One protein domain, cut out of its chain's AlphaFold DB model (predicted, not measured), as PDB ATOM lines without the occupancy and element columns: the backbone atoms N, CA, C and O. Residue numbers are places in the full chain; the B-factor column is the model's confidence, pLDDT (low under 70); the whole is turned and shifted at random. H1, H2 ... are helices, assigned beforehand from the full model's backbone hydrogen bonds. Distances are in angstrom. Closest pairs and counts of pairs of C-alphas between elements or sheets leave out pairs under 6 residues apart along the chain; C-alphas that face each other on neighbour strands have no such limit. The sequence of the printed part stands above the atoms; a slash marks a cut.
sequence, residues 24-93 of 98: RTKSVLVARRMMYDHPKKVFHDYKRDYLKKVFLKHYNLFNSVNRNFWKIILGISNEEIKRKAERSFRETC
ATOM      1  N   ARG A  24      56.903 -22.904 -13.396       89.38
ATOM      2  CA  ARG A  24      56.078 -21.738 -13.743       89.38
ATOM      3  C   ARG A  24      54.583 -22.049 -13.816       89.38
ATOM      4  O   ARG A  24      53.810 -21.236 -14.311       89.38
ATOM      5  N   THR A  25      54.143 -23.203 -13.320       91.62
ATOM      6  CA  THR A  25      52.715 -23.529 -13.272       91.62
ATOM      7  C   THR A  25      52.000 -22.587 -12.303       91.62
ATOM      8  O   THR A  25      52.249 -22.627 -11.096       91.62
ATOM      9  N   LYS A  26      51.052 -21.784 -12.803       90.88
ATOM     10  CA  LYS A  26      50.340 -20.766 -12.009       90.88
ATOM     11  C   LYS A  26      49.758 -21.323 -10.712       90.88
ATOM     12  O   LYS A  26      49.992 -20.777  -9.641       90.88
ATOM     13  N   SER A  27      49.061 -22.460 -10.771       93.31
ATOM     14  CA  SER A  27      48.476 -23.067  -9.565       93.31
ATOM     15  C   SER A  27      49.517 -23.464  -8.506       93.31
ATOM     16  O   SER A  27      49.218 -23.398  -7.318       93.31
ATOM     17  N   VAL A  28      50.732 -23.847  -8.915       94.06
ATOM     18  CA  VAL A  28      51.840 -24.161  -7.997       94.06
ATOM     19  C   VAL A  28      52.392 -22.877  -7.382       94.06
ATOM     20  O   VAL A  28      52.577 -22.813  -6.170       94.06
ATOM     21  N   LEU A  29      52.600 -21.838  -8.194       95.06
ATOM     22  CA  LEU A  29      53.079 -20.541  -7.717       95.06
ATOM     23  C   LEU A  29      52.102 -19.908  -6.726       95.06
ATOM     24  O   LEU A  29      52.520 -19.438  -5.673       95.06
ATOM     25  N   VAL A  30      50.797 -19.982  -6.994       95.44
ATOM     26  CA  VAL A  30      49.766 -19.509  -6.061       95.44
ATOM     27  C   VAL A  30      49.771 -20.328  -4.771       95.44
ATOM     28  O   VAL A  30      49.711 -19.744  -3.695       95.44
ATOM     29  N   ALA A  31      49.917 -21.655  -4.837       95.44
ATOM     30  CA  ALA A  31      50.044 -22.472  -3.628       95.44
ATOM     31  C   ALA A  31      51.273 -22.070  -2.791       95.44
ATOM     32  O   ALA A  31      51.184 -21.986  -1.569       95.44
ATOM     33  N   ARG A  32      52.398 -21.734  -3.435       94.94
ATOM     34  CA  ARG A  32      53.586 -21.206  -2.746       94.94
ATOM     35  C   ARG A  32      53.337 -19.826  -2.145       94.94
ATOM     36  O   ARG A  32      53.690 -19.613  -0.990       94.94
ATOM     37  N   ARG A  33      52.661 -18.919  -2.857       95.31
ATOM     38  CA  ARG A  33      52.221 -17.631  -2.289       95.31
ATOM     39  C   ARG A  33      51.381 -17.839  -1.035       95.31
ATOM     40  O   ARG A  33      51.634 -17.211  -0.019       95.31
ATOM     41  N   MET A  34      50.441 -18.779  -1.061       95.12
ATOM     42  CA  MET A  34      49.634 -19.117   0.116       95.12
ATOM     43  C   MET A  34      50.482 -19.614   1.303       95.12
ATOM     44  O   MET A  34      50.069 -19.458   2.448       95.12
ATOM     45  N   MET A  35      51.645 -20.223   1.062       94.19
ATOM     46  CA  MET A  35      52.522 -20.734   2.122       94.19
ATOM     47  C   MET A  35      53.484 -19.690   2.694       94.19
ATOM     48  O   MET A  35      53.862 -19.814   3.856       94.19
ATOM     49  N   TYR A  36      53.916 -18.729   1.875       93.88
ATOM     50  CA  TYR A  36      55.083 -17.891   2.171       93.88
ATOM     51  C   TYR A  36      54.841 -16.381   2.009       93.88
ATOM     52  O   TYR A  36      55.679 -15.590   2.432       93.88
ATOM     53  N   ASP A  37      53.741 -15.960   1.382       94.69
ATOM     54  CA  ASP A  37      53.336 -14.551   1.283       94.69
ATOM     55  C   ASP A  37      52.378 -14.178   2.426       94.69
ATOM     56  O   ASP A  37      51.814 -15.027   3.122       94.69
ATOM     57  N   HIS A  38      52.138 -12.882   2.593       94.19
ATOM     58  CA  HIS A  38      51.176 -12.377   3.554       94.19
ATOM     59  C   HIS A  38      49.736 -12.731   3.117       94.19
ATOM     60  O   HIS A  38      49.289 -12.256   2.067       94.19
ATOM     61  N   PRO A  39      48.934 -13.454   3.929       93.00
ATOM     62  CA  PRO A  39      47.614 -13.942   3.514       93.00
ATOM     63  C   PRO A  39      46.663 -12.854   3.004       93.00
ATOM     64  O   PRO A  39      45.954 -13.068   2.026       93.00
ATOM     65  N   LYS A  40      46.681 -11.655   3.610       94.00
ATOM     66  CA  LYS A  40      45.877 -10.508   3.136       94.00
ATOM     67  C   LYS A  40      46.156 -10.140   1.670       94.00
ATOM     68  O   LYS A  40      45.212  -9.852   0.946       94.00
ATOM     69  N   LYS A  41      47.421 -10.178   1.228       94.44
ATOM     70  CA  LYS A  41      47.788  -9.898  -0.172       94.44
ATOM     71  C   LYS A  41      47.258 -10.989  -1.096       94.44
ATOM     72  O   LYS A  41      46.684 -10.705  -2.137       94.44
ATOM     73  N   VAL A  42      47.364 -12.242  -0.660       94.19
ATOM     74  CA  VAL A  42      46.835 -13.387  -1.408       94.19
ATOM     75  C   VAL A  42      45.313 -13.286  -1.583       94.19
ATOM     76  O   VAL A  42      44.810 -13.533  -2.674       94.19
ATOM     77  N   PHE A  43      44.571 -12.879  -0.551       93.44
ATOM     78  CA  PHE A  43      43.122 -12.660  -0.659       93.44
ATOM     79  C   PHE A  43      42.737 -11.457  -1.517       93.44
ATOM     80  O   PHE A  43      41.675 -11.473  -2.130       93.44
ATOM     81  N   HIS A  44      43.578 -10.426  -1.548       94.25
ATOM     82  CA  HIS A  44      43.379  -9.279  -2.424       94.25
ATOM     83  C   HIS A  44      43.535  -9.674  -3.901       94.25
ATOM     84  O   HIS A  44      42.719  -9.296  -4.737       94.25
ATOM     85  N   ASP A  45      44.548 -10.484  -4.213       93.06
ATOM     86  CA  ASP A  45      44.907 -10.808  -5.596       93.06
ATOM     87  C   ASP A  45      44.064 -11.938  -6.207       93.06
ATOM     88  O   ASP A  45      43.949 -12.038  -7.430       93.06
ATOM     89  N   TYR A  46      43.479 -12.813  -5.381       94.38
ATOM     90  CA  TYR A  46      42.757 -13.990  -5.860       94.38
ATOM     91  C   TYR A  46      41.393 -14.159  -5.202       94.38
ATOM     92  O   TYR A  46      41.235 -14.097  -3.984       94.38
ATOM     93  N   LYS A  47      40.404 -14.524  -6.024       94.94
ATOM     94  CA  LYS A  47      39.080 -14.919  -5.538       94.94
ATOM     95  C   LYS A  47      39.178 -16.145  -4.628       94.94
ATOM     96  O   LYS A  47      39.874 -17.117  -4.940       94.94
ATOM     97  N   ARG A  48      38.386 -16.144  -3.554       94.44
ATOM     98  CA  ARG A  48      38.317 -17.234  -2.566       94.44
ATOM     99  C   ARG A  48      38.090 -18.611  -3.198       94.44
ATOM    100  O   ARG A  48      38.772 -19.562  -2.824       94.44
ATOM    101  N   ASP A  49      37.200 -18.722  -4.183       94.38
ATOM    102  CA  ASP A  49      36.909 -20.001  -4.852       94.38
ATOM    103  C   ASP A  49      38.116 -20.569  -5.598       94.38
ATOM    104  O   ASP A  49      38.344 -21.781  -5.616       94.38
ATOM    105  N   TYR A  50      38.921 -19.693  -6.200       94.94
ATOM    106  CA  TYR A  50      40.154 -20.097  -6.858       94.94
ATOM    107  C   TYR A  50      41.188 -20.565  -5.830       94.94
ATOM    108  O   TYR A  50      41.765 -21.640  -5.994       94.94
ATOM    109  N   LEU A  51      41.345 -19.836  -4.721       95.81
ATOM    110  CA  LEU A  51      42.216 -20.249  -3.616       95.81
ATOM    111  C   LEU A  51      41.788 -21.596  -3.021       95.81
ATOM    112  O   LEU A  51      42.641 -22.447  -2.782       95.81
ATOM    113  N   LYS A  52      40.482 -21.849  -2.868       95.50
ATOM    114  CA  LYS A  52      39.949 -23.155  -2.441       95.50
ATOM    115  C   LYS A  52      40.341 -24.268  -3.414       95.50
ATOM    116  O   LYS A  52      40.831 -25.313  -2.982       95.50
ATOM    117  N   LYS A  53      40.207 -24.045  -4.726       94.19
ATOM    118  CA  LYS A  53      40.636 -25.012  -5.755       94.19
ATOM    119  C   LYS A  53      42.140 -25.290  -5.690       94.19
ATOM    120  O   LYS A  53      42.533 -26.459  -5.721       94.19
ATOM    121  N   VAL A  54      42.960 -24.242  -5.585       95.06
ATOM    122  CA  VAL A  54      44.428 -24.331  -5.507       95.06
ATOM    123  C   VAL A  54      44.870 -25.055  -4.238       95.06
ATOM    124  O   VAL A  54      45.612 -26.031  -4.336       95.06
ATOM    125  N   PHE A  55      44.358 -24.645  -3.075       95.06
ATOM    126  CA  PHE A  55      44.651 -25.265  -1.786       95.06
ATOM    127  C   PHE A  55      44.344 -26.754  -1.804       95.06
ATOM    128  O   PHE A  55      45.196 -27.569  -1.479       95.06
ATOM    129  N   LEU A  56      43.150 -27.123  -2.266       92.12
ATOM    130  CA  LEU A  56      42.773 -28.520  -2.383       92.12
ATOM    131  C   LEU A  56      43.696 -29.257  -3.369       92.12
ATOM    132  O   LEU A  56      44.060 -30.401  -3.127       92.12
ATOM    133  N   LYS A  57      44.038 -28.659  -4.524       91.12
ATOM    134  CA  LYS A  57      44.866 -29.308  -5.572       91.12
ATOM    135  C   LYS A  57      46.270 -29.618  -5.066       91.12
ATOM    136  O   LYS A  57      46.805 -30.668  -5.396       91.12
ATOM    137  N   HIS A  58      46.817 -28.725  -4.254       92.12
ATOM    138  CA  HIS A  58      48.185 -28.785  -3.756       92.12
ATOM    139  C   HIS A  58      48.248 -28.999  -2.243       92.12
ATOM    140  O   HIS A  58      49.236 -28.631  -1.618       92.12
ATOM    141  N   TYR A  59      47.212 -29.602  -1.653       90.25
ATOM    142  CA  TYR A  59      47.047 -29.750  -0.200       90.25
ATOM    143  C   TYR A  59      48.289 -30.338   0.484       90.25
ATOM    144  O   TYR A  59      48.715 -29.877   1.545       90.25
ATOM    145  N   ASN A  60      48.935 -31.289  -0.190       86.50
ATOM    146  CA  ASN A  60      50.125 -31.978   0.300       86.50
ATOM    147  C   ASN A  60      51.359 -31.075   0.428       86.50
ATOM    148  O   ASN A  60      52.240 -31.396   1.217       86.50
ATOM    149  N   LEU A  61      51.423 -29.954  -0.301       88.06
ATOM    150  CA  LEU A  61      52.528 -28.994  -0.192       88.06
ATOM    151  C   LEU A  61      52.479 -28.201   1.117       88.06
ATOM    152  O   LEU A  61      53.511 -27.765   1.617       88.06
ATOM    153  N   PHE A  62      51.288 -28.007   1.684       90.62
ATOM    154  CA  PHE A  62      51.115 -27.196   2.882       90.62
ATOM    155  C   PHE A  62      51.572 -27.960   4.130       90.62
ATOM    156  O   PHE A  62      51.269 -29.144   4.284       90.62
ATOM    157  N   ASN A  63      52.250 -27.272   5.051       89.81
ATOM    158  CA  ASN A  63      52.533 -27.783   6.397       89.81
ATOM    159  C   ASN A  63      51.272 -27.729   7.290       89.81
ATOM    160  O   ASN A  63      50.252 -27.158   6.902       89.81
ATOM    161  N   SER A  64      51.321 -28.320   8.487       88.88
ATOM    162  CA  SER A  64      50.168 -28.400   9.404       88.88
ATOM    163  C   SER A  64      49.578 -27.031   9.765       88.88
ATOM    164  O   SER A  64      48.358 -26.863   9.741       88.88
ATOM    165  N   VAL A  65      50.435 -26.042  10.032       91.75
ATOM    166  CA  VAL A  65      50.037 -24.669  10.378       91.75
ATOM    167  C   VAL A  65      49.269 -24.022   9.226       91.75
ATOM    168  O   VAL A  65      48.133 -23.582   9.407       91.75
ATOM    169  N   ASN A  66      49.838 -24.046   8.019       92.81
ATOM    170  CA  ASN A  66      49.198 -23.482   6.837       92.81
ATOM    171  C   ASN A  66      47.911 -24.234   6.483       92.81
ATOM    172  O   ASN A  66      46.917 -23.603   6.134       92.81
ATOM    173  N   ARG A  67      47.882 -25.569   6.608       92.94
ATOM    174  CA  ARG A  67      46.659 -26.357   6.383       92.94
ATOM    175  C   ARG A  67      45.534 -25.902   7.296       92.94
ATOM    176  O   ARG A  67      44.437 -25.658   6.806       92.94
ATOM    177  N   ASN A  68      45.800 -25.768   8.593       93.50
ATOM    178  CA  ASN A  68      44.789 -25.338   9.555       93.50
ATOM    179  C   ASN A  68      44.294 -23.923   9.250       93.50
ATOM    180  O   ASN A  68      43.083 -23.717   9.167       93.50
ATOM    181  N   PHE A  69      45.211 -22.986   9.002       95.06
ATOM    182  CA  PHE A  69      44.869 -21.614   8.639       95.06
ATOM    183  C   PHE A  69      43.975 -21.555   7.393       95.06
ATOM    184  O   PHE A  69      42.854 -21.046   7.445       95.06
ATOM    185  N   TRP A  70      44.430 -22.127   6.277       95.38
ATOM    186  CA  TRP A  70      43.704 -22.056   5.010       95.38
ATOM    187  C   TRP A  70      42.406 -22.858   5.033       95.38
ATOM    188  O   TRP A  70      41.430 -22.423   4.433       95.38
ATOM    189  N   LYS A  71      42.343 -23.972   5.771       94.75
ATOM    190  CA  LYS A  71      41.096 -24.721   5.973       94.75
ATOM    191  C   LYS A  71      40.022 -23.853   6.630       94.75
ATOM    192  O   LYS A  71      38.899 -23.809   6.133       94.75
ATOM    193  N   ILE A  72      40.379 -23.149   7.709       94.62
ATOM    194  CA  ILE A  72      39.461 -22.271   8.446       94.62
ATOM    195  C   ILE A  72      39.033 -21.101   7.561       94.62
ATOM    196  O   ILE A  72      37.842 -20.923   7.315       94.62
ATOM    197  N   ILE A  73      39.990 -20.339   7.025       94.62
ATOM    198  CA  ILE A  73      39.669 -19.119   6.274       94.62
ATOM    199  C   ILE A  73      38.899 -19.425   4.983       94.62
ATOM    200  O   ILE A  73      37.984 -18.691   4.607       94.62
ATOM    201  N   LEU A  74      39.234 -20.516   4.294       95.19
ATOM    202  CA  LEU A  74      38.539 -20.888   3.064       95.19
ATOM    203  C   LEU A  74      37.204 -21.590   3.337       95.19
ATOM    204  O   LEU A  74      36.403 -21.691   2.409       95.19
ATOM    205  N   GLY A  75      36.893 -21.972   4.581       93.06
ATOM    206  CA  GLY A  75      35.655 -22.673   4.934       93.06
ATOM    207  C   GLY A  75      35.595 -24.060   4.297       93.06
ATOM    208  O   GLY A  75      34.621 -24.402   3.628       93.06
ATOM    209  N   ILE A  76      36.685 -24.817   4.416       92.12
ATOM    210  CA  ILE A  76      36.817 -26.156   3.835       92.12
ATOM    211  C   ILE A  76      36.531 -27.191   4.916       92.12
ATOM    212  O   ILE A  76      37.152 -27.170   5.982       92.12
ATOM    213  N   SER A  77      35.610 -28.114   4.644       90.31
ATOM    214  CA  SER A  77      35.297 -29.180   5.596       90.31
ATOM    215  C   SER A  77      36.359 -30.285   5.566       90.31
ATOM    216  O   SER A  77      37.038 -30.513   4.560       90.31
ATOM    217  N   ASN A  78      36.487 -31.029   6.668       85.56
ATOM    218  CA  ASN A  78      37.373 -32.197   6.701       85.56
ATOM    219  C   ASN A  78      36.943 -33.264   5.666       85.56
ATOM    220  O   ASN A  78      37.790 -33.982   5.143       85.56
ATOM    221  N   GLU A  79      35.652 -33.345   5.327       85.44
ATOM    222  CA  GLU A  79      35.119 -34.260   4.308       85.44
ATOM    223  C   GLU A  79      35.531 -33.874   2.882       85.44
ATOM    224  O   GLU A  79      35.799 -34.740   2.051       85.44
ATOM    225  N   GLU A  80      35.599 -32.577   2.564       84.06
ATOM    226  CA  GLU A  80      36.131 -32.105   1.277       84.06
ATOM    227  C   GLU A  80      37.604 -32.481   1.101       84.06
ATOM    228  O   GLU A  80      38.015 -32.865   0.004       84.06
ATOM    229  N   ILE A  81      38.384 -32.415   2.184       83.75
ATOM    230  CA  ILE A  81      39.789 -32.829   2.188       83.75
ATOM    231  C   ILE A  81      39.885 -34.345   1.996       83.75
ATOM    232  O   ILE A  81      40.569 -34.776   1.073       83.75
ATOM    233  N   LYS A  82      39.149 -35.139   2.790       80.50
ATOM    234  CA  LYS A  82      39.143 -36.613   2.702       80.50
ATOM    235  C   LYS A  82      38.773 -37.120   1.307       80.50
ATOM    236  O   LYS A  82      39.542 -37.866   0.715       80.50
ATOM    237  N   ARG A  83      37.676 -36.629   0.717       82.31
ATOM    238  CA  ARG A  83      37.251 -37.026  -0.642       82.31
ATOM    239  C   ARG A  83      38.312 -36.752  -1.704       82.31
ATOM    240  O   ARG A  83      38.393 -37.451  -2.714       82.31
ATOM    241  N   LYS A  84      39.105 -35.694  -1.525       76.25
ATOM    242  CA  LYS A  84      40.180 -35.359  -2.461       76.25
ATOM    243  C   LYS A  84      41.442 -36.176  -2.215       76.25
ATOM    244  O   LYS A  84      42.075 -36.596  -3.181       76.25
ATOM    245  N   ALA A  85      41.777 -36.390  -0.952       69.31
ATOM    246  CA  ALA A  85      42.833 -37.283  -0.506       69.31
ATOM    247  C   ALA A  85      42.640 -38.705  -1.049       69.31
ATOM    248  O   ALA A  85      43.529 -39.226  -1.709       69.31
ATOM    249  N   GLU A  86      41.445 -39.276  -0.893       68.00
ATOM    250  CA  GLU A  86      41.083 -40.616  -1.380       68.00
ATOM    251  C   GLU A  86      41.221 -40.755  -2.904       68.00
ATOM    252  O   GLU A  86      41.612 -41.808  -3.404       68.00
ATOM    253  N   ARG A  87      40.955 -39.676  -3.655       66.81
ATOM    254  CA  ARG A  87      41.166 -39.620  -5.112       66.81
ATOM    255  C   ARG A  87      42.635 -39.488  -5.514       66.81
ATOM    256  O   ARG A  87      42.980 -39.766  -6.660       66.81
ATOM    257  N   SER A  88      43.498 -39.019  -4.617       59.25
ATOM    258  CA  SER A  88      44.921 -38.836  -4.872       59.25
ATOM    259  C   SER A  88      45.678 -40.046  -4.335       59.25
ATOM    260  O   SER A  88      46.047 -40.076  -3.167       59.25
ATOM    261  N   PHE A  89      45.977 -40.993  -5.227       55.19
ATOM    262  CA  PHE A  89      46.750 -42.237  -5.029       55.19
ATOM    263  C   PHE A  89      47.865 -42.189  -3.956       55.19
ATOM    264  O   PHE A  89      48.112 -43.173  -3.265       55.19
ATOM    265  N   ARG A  90      48.521 -41.033  -3.771       53.12
ATOM    266  CA  ARG A  90      49.568 -40.801  -2.762       53.12
ATOM    267  C   ARG A  90      49.126 -40.919  -1.293       53.12
ATOM    268  O   ARG A  90      49.994 -41.188  -0.476       53.12
ATOM    269  N   GLU A  91      47.852 -40.721  -0.941       51.62
ATOM    270  CA  GLU A  91      47.362 -41.007   0.426       51.62
ATOM    271  C   GLU A  91      46.792 -42.428   0.561       51.62
ATOM    272  O   GLU A  91      46.876 -43.027   1.632       51.62
ATOM    273  N   THR A  92      46.262 -43.003  -0.524       47.03
ATOM    274  CA  THR A  92      45.748 -44.383  -0.552       47.03
ATOM    275  C   THR A  92      46.876 -45.410  -0.421       47.03
ATOM    276  O   THR A  92      46.711 -46.445   0.221       47.03
ATOM    277  N   CYS A  93      48.055 -45.103  -0.967       47.94
ATOM    278  CA  CYS A  93      49.278 -45.868  -0.761       47.94
ATOM    279  C   CYS A  93      49.898 -45.564   0.613       47.94
ATOM    280  O   CYS A  93      50.968 -44.961   0.708       47.94
TER     281      CYS A  93
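What this domain is: This is residues 24 to 93 of the 98 residues of an uncharacterized protein of Desulfurobacterium sp (UniProt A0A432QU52). H3 lies in the middle, crossed by H1 and paired with H4 in a hairpin; H2 lies at one end, H5 and H6 at the other. The class is all helix: 70 printed residues, six named helices, H1 to H6, no named strand. The whole is compact, radius of gyration of the C-alphas 11.8 A, spanning 35 by 27 by 20 A.

How they stand to each other: H1, residues 26 to 36, touches H3, residues 48 to 57, about perpendicular at 85 degrees; their closest C-alphas, Ser 27 and Val 54, are 5.9 A apart. H2, residues 39 to 45, is close to H1 but not clearly touching. H4, residues 64 to 74, touches H3, closest C-alphas Lys 52 and Leu 74, 6.1 A. H5, residues 78 to 87, has 5 of 6 O i to N i+4 pairs within hydrogen-bond range; H1 to H4 have every pair.

Where its parts are: H1, 15.2 A long, begins at C-alpha 26 (50.340, -20.766, -12.009). H6, residues 89 to 92, ends at C-alpha 92 (45.748, -44.383, -0.552).

The domain as a whole: The printed part has no cut and no long link; residues 85 to 93 have pLDDT under 70.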